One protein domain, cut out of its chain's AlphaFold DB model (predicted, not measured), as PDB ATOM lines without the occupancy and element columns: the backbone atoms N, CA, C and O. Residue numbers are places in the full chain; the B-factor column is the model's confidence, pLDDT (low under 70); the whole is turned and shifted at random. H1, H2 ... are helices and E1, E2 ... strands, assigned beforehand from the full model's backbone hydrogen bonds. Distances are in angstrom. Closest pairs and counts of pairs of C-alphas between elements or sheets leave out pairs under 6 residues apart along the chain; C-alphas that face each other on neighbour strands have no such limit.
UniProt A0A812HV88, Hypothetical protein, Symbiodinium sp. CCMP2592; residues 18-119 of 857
ATOM      1  N   ASP A  18     -40.903  -0.124 -28.147       67.75
ATOM      2  CA  ASP A  18     -41.188  -1.224 -29.075       67.75
ATOM      3  C   ASP A  18     -40.228  -2.403 -28.860       67.75
ATOM      4  O   ASP A  18     -40.672  -3.548 -28.784       67.75
ATOM      5  N   ARG A  19     -38.932  -2.139 -28.638       68.62
ATOM      6  CA  ARG A  19     -37.961  -3.186 -28.272       68.62
ATOM      7  C   ARG A  19     -38.256  -3.814 -26.911       68.62
ATOM      8  O   ARG A  19     -38.194  -5.032 -26.782       68.62
ATOM      9  N   CYS A  20     -38.597  -3.012 -25.897       71.56
ATOM     10  CA  CYS A  20     -39.013  -3.548 -24.595       71.56
ATOM     11  C   CYS A  20     -40.254  -4.441 -24.733       71.56
ATOM     12  O   CYS A  20     -40.293  -5.520 -24.150       71.56
ATOM     13  N   ARG A  21     -41.234  -4.030 -25.547       81.94
ATOM     14  CA  ARG A  21     -42.426  -4.827 -25.857       81.94
ATOM     15  C   ARG A  21     -42.058  -6.173 -26.480       81.94
ATOM     16  O   ARG A  21     -42.565  -7.200 -26.038       81.94
ATOM     17  N   GLU A  22     -41.197  -6.184 -27.494       75.81
ATOM     18  CA  GLU A  22     -40.759  -7.406 -28.189       75.81
ATOM     19  C   GLU A  22     -40.003  -8.368 -27.261       75.81
ATOM     20  O   GLU A  22     -40.277  -9.572 -27.255       75.81
ATOM     21  N   LEU A  23     -39.111  -7.839 -26.417       74.44
ATOM     22  CA  LEU A  23     -38.383  -8.625 -25.419       74.44
ATOM     23  C   LEU A  23     -39.332  -9.236 -24.385       74.44
ATOM     24  O   LEU A  23     -39.297 -10.442 -24.157       74.44
ATOM     25  N   LEU A  24     -40.222  -8.430 -23.802       78.50
ATOM     26  CA  LEU A  24     -41.190  -8.907 -22.813       78.50
ATOM     27  C   LEU A  24     -42.183  -9.902 -23.434       78.50
ATOM     28  O   LEU A  24     -42.504 -10.911 -22.816       78.50
ATOM     29  N   SER A  25     -42.596  -9.697 -24.686       79.94
ATOM     30  CA  SER A  25     -43.423 -10.672 -25.417       79.94
ATOM     31  C   SER A  25     -42.708 -12.013 -25.588       79.94
ATOM     32  O   SER A  25     -43.327 -13.063 -25.434       79.94
ATOM     33  N   SER A  26     -41.400 -11.987 -25.856       67.69
ATOM     34  CA  SER A  26     -40.585 -13.200 -25.983       67.69
ATOM     35  C   SER A  26     -40.452 -13.936 -24.645       67.69
ATOM     36  O   SER A  26     -40.580 -15.157 -24.598       67.69
ATOM     37  N   VAL A  27     -40.265 -13.203 -23.542       70.44
ATOM     38  CA  VAL A  27     -40.220 -13.776 -22.184       70.44
ATOM     39  C   VAL A  27     -41.573 -14.380 -21.792       70.44
ATOM     40  O   VAL A  27     -41.616 -15.501 -21.286       70.44
ATOM     41  N   ALA A  28     -42.681 -13.691 -22.083       78.50
ATOM     42  CA  ALA A  28     -44.027 -14.208 -21.841       78.50
ATOM     43  C   ALA A  28     -44.330 -15.466 -22.671       78.50
ATOM     44  O   ALA A  28     -44.919 -16.411 -22.146       78.50
ATOM     45  N   ALA A  29     -43.882 -15.525 -23.932       72.75
ATOM     46  CA  ALA A  29     -44.037 -16.705 -24.788       72.75
ATOM     47  C   ALA A  29     -43.298 -17.945 -24.246       72.75
ATOM     48  O   ALA A  29     -43.731 -19.071 -24.482       72.75
ATOM     49  N   LEU A  30     -42.221 -17.745 -23.481       72.00
ATOM     50  CA  LEU A  30     -41.484 -18.803 -22.779       72.00
ATOM     51  C   LEU A  30     -42.066 -19.131 -21.389       72.00
ATOM     52  O   LEU A  30     -41.478 -19.913 -20.645       72.00
ATOM     53  N   GLY A  31     -43.212 -18.546 -21.020       78.25
ATOM     54  CA  GLY A  31     -43.877 -18.752 -19.728       78.25
ATOM     55  C   GLY A  31     -43.320 -17.906 -18.575       78.25
ATOM     56  O   GLY A  31     -43.705 -18.117 -17.421       78.25
ATOM     57  N   GLY A  32     -42.427 -16.955 -18.865       72.94
ATOM     58  CA  GLY A  32     -41.842 -16.051 -17.879       72.94
ATOM     59  C   GLY A  32     -42.836 -15.019 -17.333       72.94
ATOM     60  O   GLY A  32     -43.825 -14.661 -17.980       72.94
ATOM     61  N   CYS A  33     -42.569 -14.532 -16.121       83.00
ATOM     62  CA  CYS A  33     -43.263 -13.378 -15.551       83.00
ATOM     63  C   CYS A  33     -42.701 -12.095 -16.171       83.00
ATOM     64  O   CYS A  33     -41.483 -11.960 -16.310       83.00
ATOM     65  N   ILE A  34     -43.588 -11.184 -16.567       83.31
ATOM     66  CA  ILE A  34     -43.208  -9.891 -17.123       83.31
ATOM     67  C   ILE A  34     -43.945  -8.765 -16.415       83.31
ATOM     68  O   ILE A  34     -45.163  -8.817 -16.280       83.31
ATOM     69  N   ASP A  35     -43.197  -7.728 -16.044       83.88
ATOM     70  CA  ASP A  35     -43.723  -6.515 -15.430       83.88
ATOM     71  C   ASP A  35     -43.297  -5.294 -16.248       83.88
ATOM     72  O   ASP A  35     -42.146  -5.161 -16.674       83.88
ATOM     73  N   PHE A  36     -44.238  -4.383 -16.473       84.31
ATOM     74  CA  PHE A  36     -44.039  -3.163 -17.236       84.31
ATOM     75  C   PHE A  36     -44.461  -1.947 -16.409       84.31
ATOM     76  O   PHE A  36     -45.641  -1.748 -16.123       84.31
ATOM     77  N   GLU A  37     -43.486  -1.116 -16.037       84.25
ATOM     78  CA  GLU A  37     -43.702   0.118 -15.276       84.25
ATOM     79  C   GLU A  37     -43.820   1.328 -16.212       84.25
ATOM     80  O   GLU A  37     -42.928   1.595 -17.024       84.25
ATOM     81  N   GLN A  38     -44.881   2.123 -16.047       77.12
ATOM     82  CA  GLN A  38     -44.987   3.475 -16.601       77.12
ATOM     83  C   GLN A  38     -45.733   4.417 -15.643       77.12
ATOM     84  O   GLN A  38     -46.514   3.975 -14.801       77.12
ATOM     85  N   PRO A  39     -45.566   5.744 -15.768       75.94
ATOM     86  CA  PRO A  39     -46.494   6.686 -15.155       75.94
ATOM     87  C   PRO A  39     -47.924   6.454 -15.683       75.94
ATOM     88  O   PRO A  39     -48.079   6.272 -16.893       75.94
ATOM     89  N   PRO A  40     -48.978   6.568 -14.851       75.44
ATOM     90  CA  PRO A  40     -50.367   6.465 -15.317       75.44
ATOM     91  C   PRO A  40     -50.712   7.462 -16.436       75.44
ATOM     92  O   PRO A  40     -51.562   7.205 -17.277       75.44
ATOM     93  N   SER A  41     -50.026   8.608 -16.466       74.31
ATOM     94  CA  SER A  41     -50.181   9.652 -17.481       74.31
ATOM     95  C   SER A  41     -49.274   9.468 -18.706       74.31
ATOM     96  O   SER A  41     -49.087  10.418 -19.467       74.31
ATOM     97  N   SER A  42     -48.616   8.315 -18.867       77.38
ATOM     98  CA  SER A  42     -47.678   8.109 -19.971       77.38
ATOM     99  C   SER A  42     -48.396   8.131 -21.318       77.38
ATOM    100  O   SER A  42     -49.339   7.378 -21.554       77.38
ATOM    101  N   MET A  43     -47.892   8.948 -22.246       74.75
ATOM    102  CA  MET A  43     -48.407   9.001 -23.617       74.75
ATOM    103  C   MET A  43     -48.176   7.695 -24.389       74.75
ATOM    104  O   MET A  43     -48.804   7.491 -25.424       74.75
ATOM    105  N   THR A  44     -47.321   6.787 -23.900       72.94
ATOM    106  CA  THR A  44     -47.106   5.470 -24.525       72.94
ATOM    107  C   THR A  44     -48.389   4.644 -24.576       72.94
ATOM    108  O   THR A  44     -48.609   3.927 -25.548       72.94
ATOM    109  N   PHE A  45     -49.276   4.800 -23.587       76.19
ATOM    110  CA  PHE A  45     -50.581   4.132 -23.557       76.19
ATOM    111  C   PHE A  45     -51.572   4.656 -24.596       76.19
ATOM    112  O   PHE A  45     -52.612   4.041 -24.802       76.19
ATOM    113  N   LEU A  46     -51.279   5.775 -25.261       77.44
ATOM    114  CA  LEU A  46     -52.129   6.313 -26.327       77.44
ATOM    115  C   LEU A  46     -51.847   5.658 -27.685       77.44
ATOM    116  O   LEU A  46     -52.582   5.897 -28.637       77.44
ATOM    117  N   THR A  47     -50.783   4.858 -27.790       79.56
ATOM    118  CA  THR A  47     -50.456   4.150 -29.029       79.56
ATOM    119  C   THR A  47     -51.286   2.876 -29.150       79.56
ATOM    120  O   THR A  47     -51.366   2.082 -28.213       79.56
ATOM    121  N   GLU A  48     -51.888   2.671 -30.320       79.19
ATOM    122  CA  GLU A  48     -52.757   1.521 -30.596       79.19
ATOM    123  C   GLU A  48     -52.022   0.187 -30.390       79.19
ATOM    124  O   GLU A  48     -52.552  -0.744 -29.789       79.19
ATOM    125  N   THR A  49     -50.748   0.123 -30.784       79.00
ATOM    126  CA  THR A  49     -49.886  -1.053 -30.603       79.00
ATOM    127  C   THR A  49     -49.620  -1.383 -29.133       79.00
ATOM    128  O   THR A  49     -49.636  -2.554 -28.758       79.00
ATOM    129  N   MET A  50     -49.398  -0.381 -28.273       82.06
ATOM    130  CA  MET A  50     -49.238  -0.600 -26.830       82.06
ATOM    131  C   MET A  50     -50.556  -1.033 -26.187       82.06
ATOM    132  O   MET A  50     -50.552  -1.936 -25.357       82.06
ATOM    133  N   GLN A  51     -51.685  -0.436 -26.581       82.56
ATOM    134  CA  GLN A  51     -53.006  -0.815 -26.067       82.56
ATOM    135  C   GLN A  51     -53.341  -2.274 -26.390       82.56
ATOM    136  O   GLN A  51     -53.746  -3.022 -25.502       82.56
ATOM    137  N   GLN A  52     -53.109  -2.696 -27.636       82.69
ATOM    138  CA  GLN A  52     -53.308  -4.080 -28.069       82.69
ATOM    139  C   GLN A  52     -52.387  -5.051 -27.319       82.69
ATOM    140  O   GLN A  52     -52.817  -6.129 -26.905       82.69
ATOM    141  N   TRP A  53     -51.125  -4.674 -27.111       85.88
ATOM    142  CA  TRP A  53     -50.171  -5.514 -26.395       85.88
ATOM    143  C   TRP A  53     -50.488  -5.647 -24.905       85.88
ATOM    144  O   TRP A  53     -50.487  -6.756 -24.379       85.88
ATOM    145  N   VAL A  54     -50.826  -4.546 -24.233       84.81
ATOM    146  CA  VAL A  54     -51.245  -4.572 -22.827       84.81
ATOM    147  C   VAL A  54     -52.499  -5.432 -22.666       84.81
ATOM    148  O   VAL A  54     -52.519  -6.317 -21.819       84.81
ATOM    149  N   ALA A  55     -53.502  -5.254 -23.533       82.12
ATOM    150  CA  ALA A  55     -54.733  -6.040 -23.484       82.12
ATOM    151  C   ALA A  55     -54.507  -7.548 -23.703       82.12
ATOM    152  O   ALA A  55     -55.234  -8.362 -23.137       82.12
ATOM    153  N   SER A  56     -53.512  -7.923 -24.514       81.62
ATOM    154  CA  SER A  56     -53.232  -9.325 -24.860       81.62
ATOM    155  C   SER A  56     -52.218 -10.013 -23.947       81.62
ATOM    156  O   SER A  56     -52.313 -11.221 -23.753       81.62
ATOM    157  N   THR A  57     -51.248  -9.273 -23.404       81.81
ATOM    158  CA  THR A  57     -50.063  -9.844 -22.742       81.81
ATOM    159  C   THR A  57     -49.932  -9.408 -21.279       81.81
ATOM    160  O   THR A  57     -49.382 -10.158 -20.481       81.81
ATOM    161  N   LEU A  58     -50.448  -8.234 -20.894       82.19
ATOM    162  CA  LEU A  58     -50.314  -7.660 -19.547       82.19
ATOM    163  C   LEU A  58     -51.689  -7.359 -18.930       82.19
ATOM    164  O   LEU A  58     -52.073  -6.206 -18.736       82.19
ATOM    165  N   SER A  59     -52.454  -8.418 -18.661       77.62
ATOM    166  CA  SER A  59     -53.866  -8.325 -18.272       77.62
ATOM    167  C   SER A  59     -54.123  -7.745 -16.874       77.62
ATOM    168  O   SER A  59     -55.272  -7.427 -16.566       77.62
ATOM    169  N   PHE A  60     -53.101  -7.598 -16.028       86.88
ATOM    170  CA  PHE A  60     -53.249  -7.117 -14.653       86.88
ATOM    171  C   PHE A  60     -52.510  -5.798 -14.459       86.88
ATOM    172  O   PHE A  60     -51.366  -5.667 -14.878       86.88
ATOM    173  N   GLY A  61     -53.153  -4.821 -13.817       86.69
ATOM    174  CA  GLY A  61     -52.579  -3.497 -13.600       86.69
ATOM    175  C   GLY A  61     -52.745  -3.006 -12.172       86.69
ATOM    176  O   GLY A  61     -53.866  -2.935 -11.673       86.69
ATOM    177  N   ALA A  62     -51.642  -2.622 -11.536       88.00
ATOM    178  CA  ALA A  62     -51.609  -2.081 -10.186       88.00
ATOM    179  C   ALA A  62     -51.079  -0.648 -10.199       88.00
ATOM    180  O   ALA A  62     -49.945  -0.379 -10.607       88.00
ATOM    181  N   GLN A  63     -51.907   0.290  -9.741       87.12
ATOM    182  CA  GLN A  63     -51.460   1.651  -9.482       87.12
ATOM    183  C   GLN A  63     -50.948   1.749  -8.047       87.12
ATOM    184  O   GLN A  63     -51.657   1.374  -7.122       87.12
ATOM    185  N   VAL A  64     -49.748   2.292  -7.864       86.25
ATOM    186  CA  VAL A  64     -49.062   2.330  -6.569       86.25
ATOM    187  C   VAL A  64     -48.747   3.772  -6.194       86.25
ATOM    188  O   VAL A  64     -48.088   4.495  -6.949       86.25
ATOM    189  N   ALA A  65     -49.218   4.211  -5.029       85.00
ATOM    190  CA  ALA A  65     -48.955   5.540  -4.497       85.00
ATOM    191  C   ALA A  65     -47.628   5.568  -3.722       85.00
ATOM    192  O   ALA A  65     -47.423   4.796  -2.788       85.00
ATOM    193  N   ALA A  66     -46.737   6.510  -4.049       81.56
ATOM    194  CA  ALA A  66     -45.414   6.592  -3.421       81.56
ATOM    195  C   ALA A  66     -45.468   6.792  -1.889       81.56
ATOM    196  O   ALA A  66     -44.630   6.263  -1.158       81.56
ATOM    197  N   CYS A  67     -46.488   7.495  -1.390       82.81
ATOM    198  CA  CYS A  67     -46.687   7.727   0.041       82.81
ATOM    199  C   CYS A  67     -47.021   6.456   0.833       82.81
ATOM    200  O   CYS A  67     -46.666   6.376   2.006       82.81
ATOM    201  N   HIS A  68     -47.622   5.443   0.198       81.44
ATOM    202  CA  HIS A  68     -47.890   4.150   0.831       81.44
ATOM    203  C   HIS A  68     -46.591   3.385   1.147       81.44
ATOM    204  O   HIS A  68     -46.532   2.614   2.098       81.44
ATOM    205  N   HIS A  69     -45.515   3.680   0.412       77.62
ATOM    206  CA  HIS A  69     -44.175   3.122   0.617       77.62
ATOM    207  C   HIS A  69     -43.221   4.103   1.326       77.62
ATOM    208  O   HIS A  69     -42.003   4.046   1.145       77.62
ATOM    209  N   GLY A  70     -43.762   5.031   2.124       75.19
ATOM    210  CA  GLY A  70     -42.972   5.928   2.973       75.19
ATOM    211  C   GLY A  70     -42.238   7.051   2.232       75.19
ATOM    212  O   GLY A  70     -41.302   7.631   2.780       75.19
ATOM    213  N   MET A  71     -42.630   7.373   0.993       75.88
ATOM    214  CA  MET A  71     -42.044   8.481   0.234       75.88
ATOM    215  C   MET A  71     -42.962   9.711   0.225       75.88
ATOM    216  O   MET A  71     -44.058   9.673  -0.332       75.88
ATOM    217  N   ASP A  72     -42.487  10.837   0.765       80.44
ATOM    218  CA  ASP A  72     -43.198  12.128   0.732       80.44
ATOM    219  C   ASP A  72     -43.035  12.847  -0.625       80.44
ATOM    220  O   ASP A  72     -42.418  13.908  -0.747       80.44
ATOM    221  N   VAL A  73     -43.543  12.218  -1.686       79.56
ATOM    222  CA  VAL A  73     -43.515  12.743  -3.057       79.56
ATOM    223  C   VAL A  73     -44.858  12.522  -3.741       79.56
ATOM    224  O   VAL A  73     -45.482  11.469  -3.620       79.56
ATOM    225  N   CYS A  74     -45.308  13.519  -4.500       79.88
ATOM    226  CA  CYS A  74     -46.527  13.432  -5.289       79.88
ATOM    227  C   CYS A  74     -46.240  12.606  -6.554       79.88
ATOM    228  O   CYS A  74     -45.942  13.140  -7.620       79.88
ATOM    229  N   LYS A  75     -46.231  11.275  -6.424       79.81
ATOM    230  CA  LYS A  75     -46.005  10.346  -7.539       79.81
ATOM    231  C   LYS A  75     -46.865   9.094  -7.401       79.81
ATOM    232  O   LYS A  75     -47.131   8.620  -6.297       79.81
ATOM    233  N   ARG A  76     -47.277   8.571  -8.555       81.75
ATOM    234  CA  ARG A  76     -47.952   7.283  -8.712       81.75
ATOM    235  C   ARG A  76     -47.244   6.493  -9.809       81.75
ATOM    236  O   ARG A  76     -46.870   7.082 -10.827       81.75
ATOM    237  N   TRP A  77     -47.075   5.200  -9.597       83.69
ATOM    238  CA  TRP A  77     -46.591   4.261 -10.607       83.69
ATOM    239  C   TRP A  77     -47.753   3.408 -11.099       83.69
ATOM    240  O   TRP A  77     -48.667   3.134 -10.328       83.69
ATOM    241  N   LEU A  78     -47.730   3.014 -12.368       85.06
ATOM    242  CA  LEU A  78     -48.602   1.979 -12.906       85.06
ATOM    243  C   LEU A  78     -47.716   0.806 -13.318       85.06
ATOM    244  O   LEU A  78     -46.882   0.950 -14.214       85.06
ATOM    245  N   PHE A  79     -47.900  -0.329 -12.654       86.69
ATOM    246  CA  PHE A  79     -47.291  -1.598 -13.032       86.69
ATOM    247  C   PHE A  79     -48.325  -2.431 -13.769       86.69
ATOM    248  O   PHE A  79     -49.453  -2.566 -13.302       86.69
ATOM    249  N   LEU A  80     -47.943  -2.969 -14.917       86.69
ATOM    250  CA  LEU A  80     -48.748  -3.895 -15.701       86.69
ATOM    251  C   LEU A  80     -48.027  -5.240 -15.750       86.69
ATOM    252  O   LEU A  80     -46.832  -5.261 -16.024       86.69
ATOM    253  N   SER A  81     -48.732  -6.340 -15.502       89.38
ATOM    254  CA  SER A  81     -48.151  -7.682 -15.430       89.38
ATOM    255  C   SER A  81     -49.010  -8.718 -16.148       89.38
ATOM    256  O   SER A  81     -50.225  -8.555 -16.302       89.38
ATOM    257  N   ASN A  82     -48.379  -9.817 -16.564       90.44
ATOM    258  CA  ASN A  82     -49.075 -11.026 -17.011       90.44
ATOM    259  C   ASN A  82     -49.515 -11.929 -15.840       90.44
ATOM    260  O   ASN A  82     -50.115 -12.983 -16.062       90.44
ATOM    261  N   ARG A  83     -49.221 -11.519 -14.600       86.56
ATOM    262  CA  ARG A  83     -49.464 -12.254 -13.357       86.56
ATOM    263  C   ARG A  83     -50.400 -11.469 -12.418       86.56
ATOM    264  O   ARG A  83     -50.192 -10.269 -12.235       86.56
ATOM    265  N   PRO A  84     -51.450 -12.094 -11.845       87.62
ATOM    266  CA  PRO A  84     -52.412 -11.405 -10.976       87.62
ATOM    267  C   PRO A  84     -51.812 -10.909  -9.654       87.62
ATOM    268  O   PRO A  84     -52.347  -9.970  -9.071       87.62
ATOM    269  N   GLU A  85     -50.701 -11.490  -9.204       87.62
ATOM    270  CA  GLU A  85     -50.006 -11.165  -7.952       87.62
ATOM    271  C   GLU A  85     -49.569  -9.690  -7.883       87.62
ATOM    272  O   GLU A  85     -49.427  -9.130  -6.800       87.62
ATOM    273  N   ILE A  86     -49.419  -9.013  -9.029       85.19
ATOM    274  CA  ILE A  86     -49.085  -7.583  -9.072       85.19
ATOM    275  C   ILE A  86     -50.150  -6.707  -8.391       85.19
ATOM    276  O   ILE A  86     -49.837  -5.619  -7.907       85.19
ATOM    277  N   LEU A  87     -51.409  -7.163  -8.350       85.88
ATOM    278  CA  LEU A  87     -52.532  -6.410  -7.785       85.88
ATOM    279  C   LEU A  87     -52.383  -6.171  -6.279       85.88
ATOM    280  O   LEU A  87     -52.902  -5.170  -5.785       85.88
ATOM    281  N   ASP A  88     -51.619  -7.009  -5.579       86.69
ATOM    282  CA  ASP A  88     -51.346  -6.858  -4.145       86.69
ATOM    283  C   ASP A  88     -50.554  -5.576  -3.830       86.69
ATOM    284  O   ASP A  88     -50.566  -5.092  -2.699       86.69
ATOM    285  N   LEU A  89     -49.889  -4.983  -4.830       83.25
ATOM    286  CA  LEU A  89     -49.151  -3.724  -4.690       83.25
ATOM    287  C   LEU A  89     -50.047  -2.479  -4.803       83.25
ATOM    288  O   LEU A  89     -49.587  -1.365  -4.531       83.25
ATOM    289  N   ALA A  90     -51.301  -2.629  -5.244       86.12
ATOM    290  CA  ALA A  90     -52.173  -1.502  -5.546       86.12
ATOM    291  C   ALA A  90     -52.436  -0.637  -4.301       86.12
ATOM    292  O   ALA A  90     -52.863  -1.115  -3.253       86.12
ATOM    293  N   SER A  91     -52.197   0.667  -4.424       86.06
ATOM    294  CA  SER A  91     -52.362   1.623  -3.331       86.06
ATOM    295  C   SER A  91     -52.776   3.003  -3.832       86.06
ATOM    296  O   SER A  91     -52.348   3.484  -4.886       86.06
ATOM    297  N   GLU A  92     -53.593   3.681  -3.028       82.06
ATOM    298  CA  GLU A  92     -54.048   5.042  -3.289       82.06
ATOM    299  C   GLU A  92     -53.520   6.025  -2.243       82.06
ATOM    300  O   GLU A  92     -53.286   5.697  -1.082       82.06
ATOM    301  N   CYS A  93     -53.323   7.271  -2.673       81.31
ATOM    302  CA  CYS A  93     -52.987   8.363  -1.771       81.31
ATOM    303  C   CYS A  93     -54.278   9.023  -1.280       81.31
ATOM    304  O   CYS A  93     -55.002   9.608  -2.087       81.31
ATOM    305  N   HIS A  94     -54.522   8.987   0.031       82.12
ATOM    306  CA  HIS A  94     -55.677   9.635   0.666       82.12
ATOM    307  C   HIS A  94     -55.378  11.047   1.207       82.12
ATOM    308  O   HIS A  94     -56.240  11.673   1.820       82.12
ATOM    309  N   HIS A  95     -54.164  11.566   0.996       81.19
ATOM    310  CA  HIS A  95     -53.771  12.905   1.444       81.19
ATOM    311  C   HIS A  95     -54.218  14.004   0.458       81.19
ATOM    312  O   HIS A  95     -54.392  13.762  -0.736       81.19
ATOM    313  N   GLY A  96     -54.388  15.237   0.954       73.06
ATOM    314  CA  GLY A  96     -54.826  16.388   0.148       73.06
ATOM    315  C   GLY A  96     -53.845  16.791  -0.966       73.06
ATOM    316  O   GLY A  96     -52.660  16.469  -0.918       73.06
ATOM    317  N   ALA A  97     -54.326  17.550  -1.961       60.94
ATOM    318  CA  ALA A  97     -53.618  17.848  -3.221       60.94
ATOM    319  C   ALA A  97     -52.269  18.602  -3.090       60.94
ATOM    320  O   ALA A  97     -51.538  18.725  -4.070       60.94
ATOM    321  N   SER A  98     -51.924  19.085  -1.895       66.62
ATOM    322  CA  SER A  98     -50.676  19.790  -1.565       66.62
ATOM    323  C   SER A  98     -49.869  19.127  -0.440       66.62
ATOM    324  O   SER A  98     -48.875  19.690   0.008       66.62
ATOM    325  N   ALA A  99     -50.284  17.946   0.026       75.31
ATOM    326  CA  ALA A  99     -49.646  17.270   1.153       75.31
ATOM    327  C   ALA A  99     -48.262  16.693   0.816       75.31
ATOM    328  O   ALA A  99     -47.463  16.494   1.722       75.31
ATOM    329  N   HIS A 100     -47.975  16.444  -0.469       81.31
ATOM    330  CA  HIS A 100     -46.736  15.810  -0.922       81.31
ATOM    331  C   HIS A 100     -45.948  16.685  -1.893       81.31
ATOM    332  O   HIS A 100     -46.517  17.406  -2.717       81.31
ATOM    333  N   LYS A 101     -44.618  16.564  -1.855       79.19
ATOM    334  CA  LYS A 101     -43.712  17.353  -2.700       79.19
ATOM    335  C   LYS A 101     -43.872  16.991  -4.176       79.19
ATOM    336  O   LYS A 101     -43.700  15.836  -4.566       79.19
ATOM    337  N   ALA A 102     -44.157  17.983  -5.016       74.25
ATOM    338  CA  ALA A 102     -44.060  17.824  -6.462       74.25
ATOM    339  C   ALA A 102     -42.599  17.541  -6.849       74.25
ATOM    340  O   ALA A 102     -41.684  18.156  -6.309       74.25
ATOM    341  N   VAL A 103     -42.378  16.610  -7.780       69.56
ATOM    342  CA  VAL A 103     -41.030  16.229  -8.258       69.56
ATOM    343  C   VAL A 103     -40.878  16.336  -9.779       69.56
ATOM    344  O   VAL A 103     -39.781  16.173 -10.315       69.56
ATOM    345  N   TRP A 104     -41.966  16.608 -10.503       67.50
ATOM    346  CA  TRP A 104     -41.970  16.720 -11.960       67.50
ATOM    347  C   TRP A 104     -41.322  18.035 -12.417       67.50
ATOM    348  O   TRP A 104     -41.704  19.119 -11.989       67.50
ATOM    349  N   GLY A 105     -40.322  17.944 -13.297       61.94
ATOM    350  CA  GLY A 105     -39.667  19.111 -13.904       61.94
ATOM    351  C   GLY A 105     -38.757  19.931 -12.979       61.94
ATOM    352  O   GLY A 105     -38.088  20.841 -13.461       61.94
ATOM    353  N   ILE A 106     -38.678  19.600 -11.687       68.75
ATOM    354  CA  ILE A 106     -37.828  20.301 -10.718       68.75
ATOM    355  C   ILE A 106     -36.424  19.692 -10.749       68.75
ATOM    356  O   ILE A 106     -36.262  18.467 -10.733       68.75
ATOM    357  N   ARG A 107     -35.405  20.554 -10.812       65.00
ATOM    358  CA  ARG A 107     -33.996  20.156 -10.763       65.00
ATOM    359  C   ARG A 107     -33.478  20.197  -9.325       65.00
ATOM    360  O   ARG A 107     -33.808  21.118  -8.588       65.00
ATOM    361  N   ALA A 108     -32.691  19.196  -8.950       67.88
ATOM    362  CA  ALA A 108     -31.868  19.191  -7.752       67.88
ATOM    363  C   ALA A 108     -30.644  20.105  -7.938       67.88
ATOM    364  O   ALA A 108     -30.325  20.515  -9.058       67.88
ATOM    365  N   ASP A 109     -29.939  20.390  -6.841       60.41
ATOM    366  CA  ASP A 109     -28.771  21.286  -6.814       60.41
ATOM    367  C   ASP A 109     -27.614  20.809  -7.711       60.41
ATOM    368  O   ASP A 109     -26.781  21.599  -8.149       60.41
ATOM    369  N   ASP A 110     -27.584  19.516  -8.037       52.84
ATOM    370  CA  ASP A 110     -26.632  18.894  -8.962       52.84
ATOM    371  C   ASP A 110     -27.064  18.967 -10.445       52.84
ATOM    372  O   ASP A 110     -26.410  18.403 -11.325       52.84
ATOM    373  N   GLY A 111     -28.181  19.642 -10.738       56.34
ATOM    374  CA  GLY A 111     -28.753  19.800 -12.075       56.34
ATOM    375  C   GLY A 111     -29.562  18.601 -12.581       56.34
ATOM    376  O   GLY A 111     -30.143  18.688 -13.672       56.34
ATOM    377  N   SER A 112     -29.638  17.503 -11.821       52.84
ATOM    378  CA  SER A 112     -30.463  16.333 -12.137       52.84
ATOM    379  C   SER A 112     -31.942  16.581 -11.811       52.84
ATOM    380  O   SER A 112     -32.266  17.484 -11.051       52.84
ATOM    381  N   PHE A 113     -32.879  15.833 -12.398       64.94
ATOM    382  CA  PHE A 113     -34.299  15.978 -12.047       64.94
ATOM    383  C   PHE A 113     -34.611  15.242 -10.741       64.94
ATOM    384  O   PHE A 113     -34.266  14.068 -10.614       64.94
ATOM    385  N   LEU A 114     -35.345  15.881  -9.824       64.06
ATOM    386  CA  LEU A 114     -35.821  15.267  -8.573       64.06
ATOM    387  C   LEU A 114     -36.657  14.001  -8.813       64.06
ATOM    388  O   LEU A 114     -36.670  13.098  -7.981       64.06
ATOM    389  N   SER A 115     -37.283  13.876  -9.986       63.31
ATOM    390  CA  SER A 115     -37.956  12.647 -10.412       63.31
ATOM    391  C   SER A 115     -37.027  11.422 -10.459       63.31
ATOM    392  O   SER A 115     -37.514  10.309 -10.261       63.31
ATOM    393  N   ARG A 116     -35.703  11.581 -10.630       59.03
ATOM    394  CA  ARG A 116     -34.735  10.466 -10.552       59.03
ATOM    395  C   ARG A 116     -34.678   9.817  -9.174       59.03
ATOM    396  O   ARG A 116     -34.465   8.616  -9.094       59.03
ATOM    397  N   VAL A 117     -34.928  10.577  -8.106       55.34
ATOM    398  CA  VAL A 117     -34.942  10.068  -6.721       55.34
ATOM    399  C   VAL A 117     -36.096   9.077  -6.500       55.34
ATOM    400  O   VAL A 117     -36.073   8.275  -5.574       55.34
ATOM    401  N   THR A 118     -37.095   9.099  -7.387       54.47
ATOM    402  CA  THR A 118     -38.291   8.248  -7.336       54.47
ATOM    403  C   THR A 118     -38.252   7.048  -8.290       54.47
ATOM    404  O   THR A 118     -39.292   6.447  -8.557       54.47
ATOM    405  N   ALA A 119     -37.096   6.730  -8.870       53.81
ATOM    406  CA  ALA A 119     -36.878   5.458  -9.554       53.81
ATOM    407  C   ALA A 119     -36.380   4.448  -8.511       53.81
ATOM    408  O   ALA A 119     -35.313   4.630  -7.920       53.81
TER     409      ALA A 119
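What this domain is: This is residues 18 to 119 of the 857 residues of the protein "Hypothetical protein" of Symbiodinium sp. CCMP2592 (UniProt A0A812HV88). A small three-stranded sheet, E1 E3 E2, makes the core; the short helix H5 packs along E2, while H1 and H3 run loosely side by side near one end of the sheet. At the other end, H4 follows directly on E2, and the long stretch of residues 90 to 113 leads to H6, which touches no helix. The 102 printed residues hold, in chain order, H1 E1 H2 H3 E2 H4 E3 H5 H6: six named helices and three named strands, the class mixed, the sheet all antiparallel. The whole is only just loose, close to compact, with a radius of gyration of the C-alphas of 15.5 A and spans of 43 by 30 by 22 A.

Where its parts are: Find C-alpha 18 at (-41.188, -1.224, -29.075); from there H1 runs to residue 29, 16.3 A long. Next come E1, residues 35 to 38, 10.1 A, H2, residues 43 to 46, and H3, residues 48 to 57, 14.1 A. E2, residues 60 to 65, begins at C-alpha 60 (-53.249, -7.117, -14.653) and is 16.8 A long. H4, residues 66 to 69, follows, then E3, residues 76 to 81, 16.4 A, and H5, residues 84 to 89, 10.4 A. H6, residues 114 to 118, ends at C-alpha 118 (-38.291, 8.248, -7.336).

How they stand to each other: Look first at E3, the inner strand. It is antiparallel to E1 at 150 degrees, with N 36 and O 80 2.8 A apart, within hydrogen-bond range. It is antiparallel to E2 at 160 degrees, with N 62 and O 79 at 2.8 A. E1, H2, H3 and E2 form a split strand-helix-strand unit, two strands running the same way with E3 between them; its crossover is right-handed. H5 is on the sheet at a height of 6.9 A, over E2, along the strands at 7 degrees on the local plane; the closest C-alphas of E2 and H5, Ala 62 and Leu 87, are 5.0 A apart. H3 only grazes the sheet, with residues 54 to 57. H1 and H3 only just touch, with 3 pairs of C-alphas within 8 A, the closest Ser 25 and Thr 57 at 7.2 A; they run the same way at a shallow tilt of 19 degrees. H2 is close to but not clearly touching H3. H4 and H6 are only just apart, at 8.3 A. In H1 and H3 every O i to N i+4 pair is within hydrogen-bond range; H5 has 0 of 2 but 3 of 3 O i to N i+3 pairs, H6 0 of 1 but 2 of 2, and H2 and H4 are too short for an i+4 pair.

The domain as a whole: The C-alphas farthest apart, Leu 30 and Ser 98, are 45.0 A apart. The printed part has no cut, and its one long link is H5 to H6, 24 residues. Mean pLDDT of the printed part is 76.9; look for values under 70 at residues 18 to 19, 26, 97 to 98 and 103 to 119.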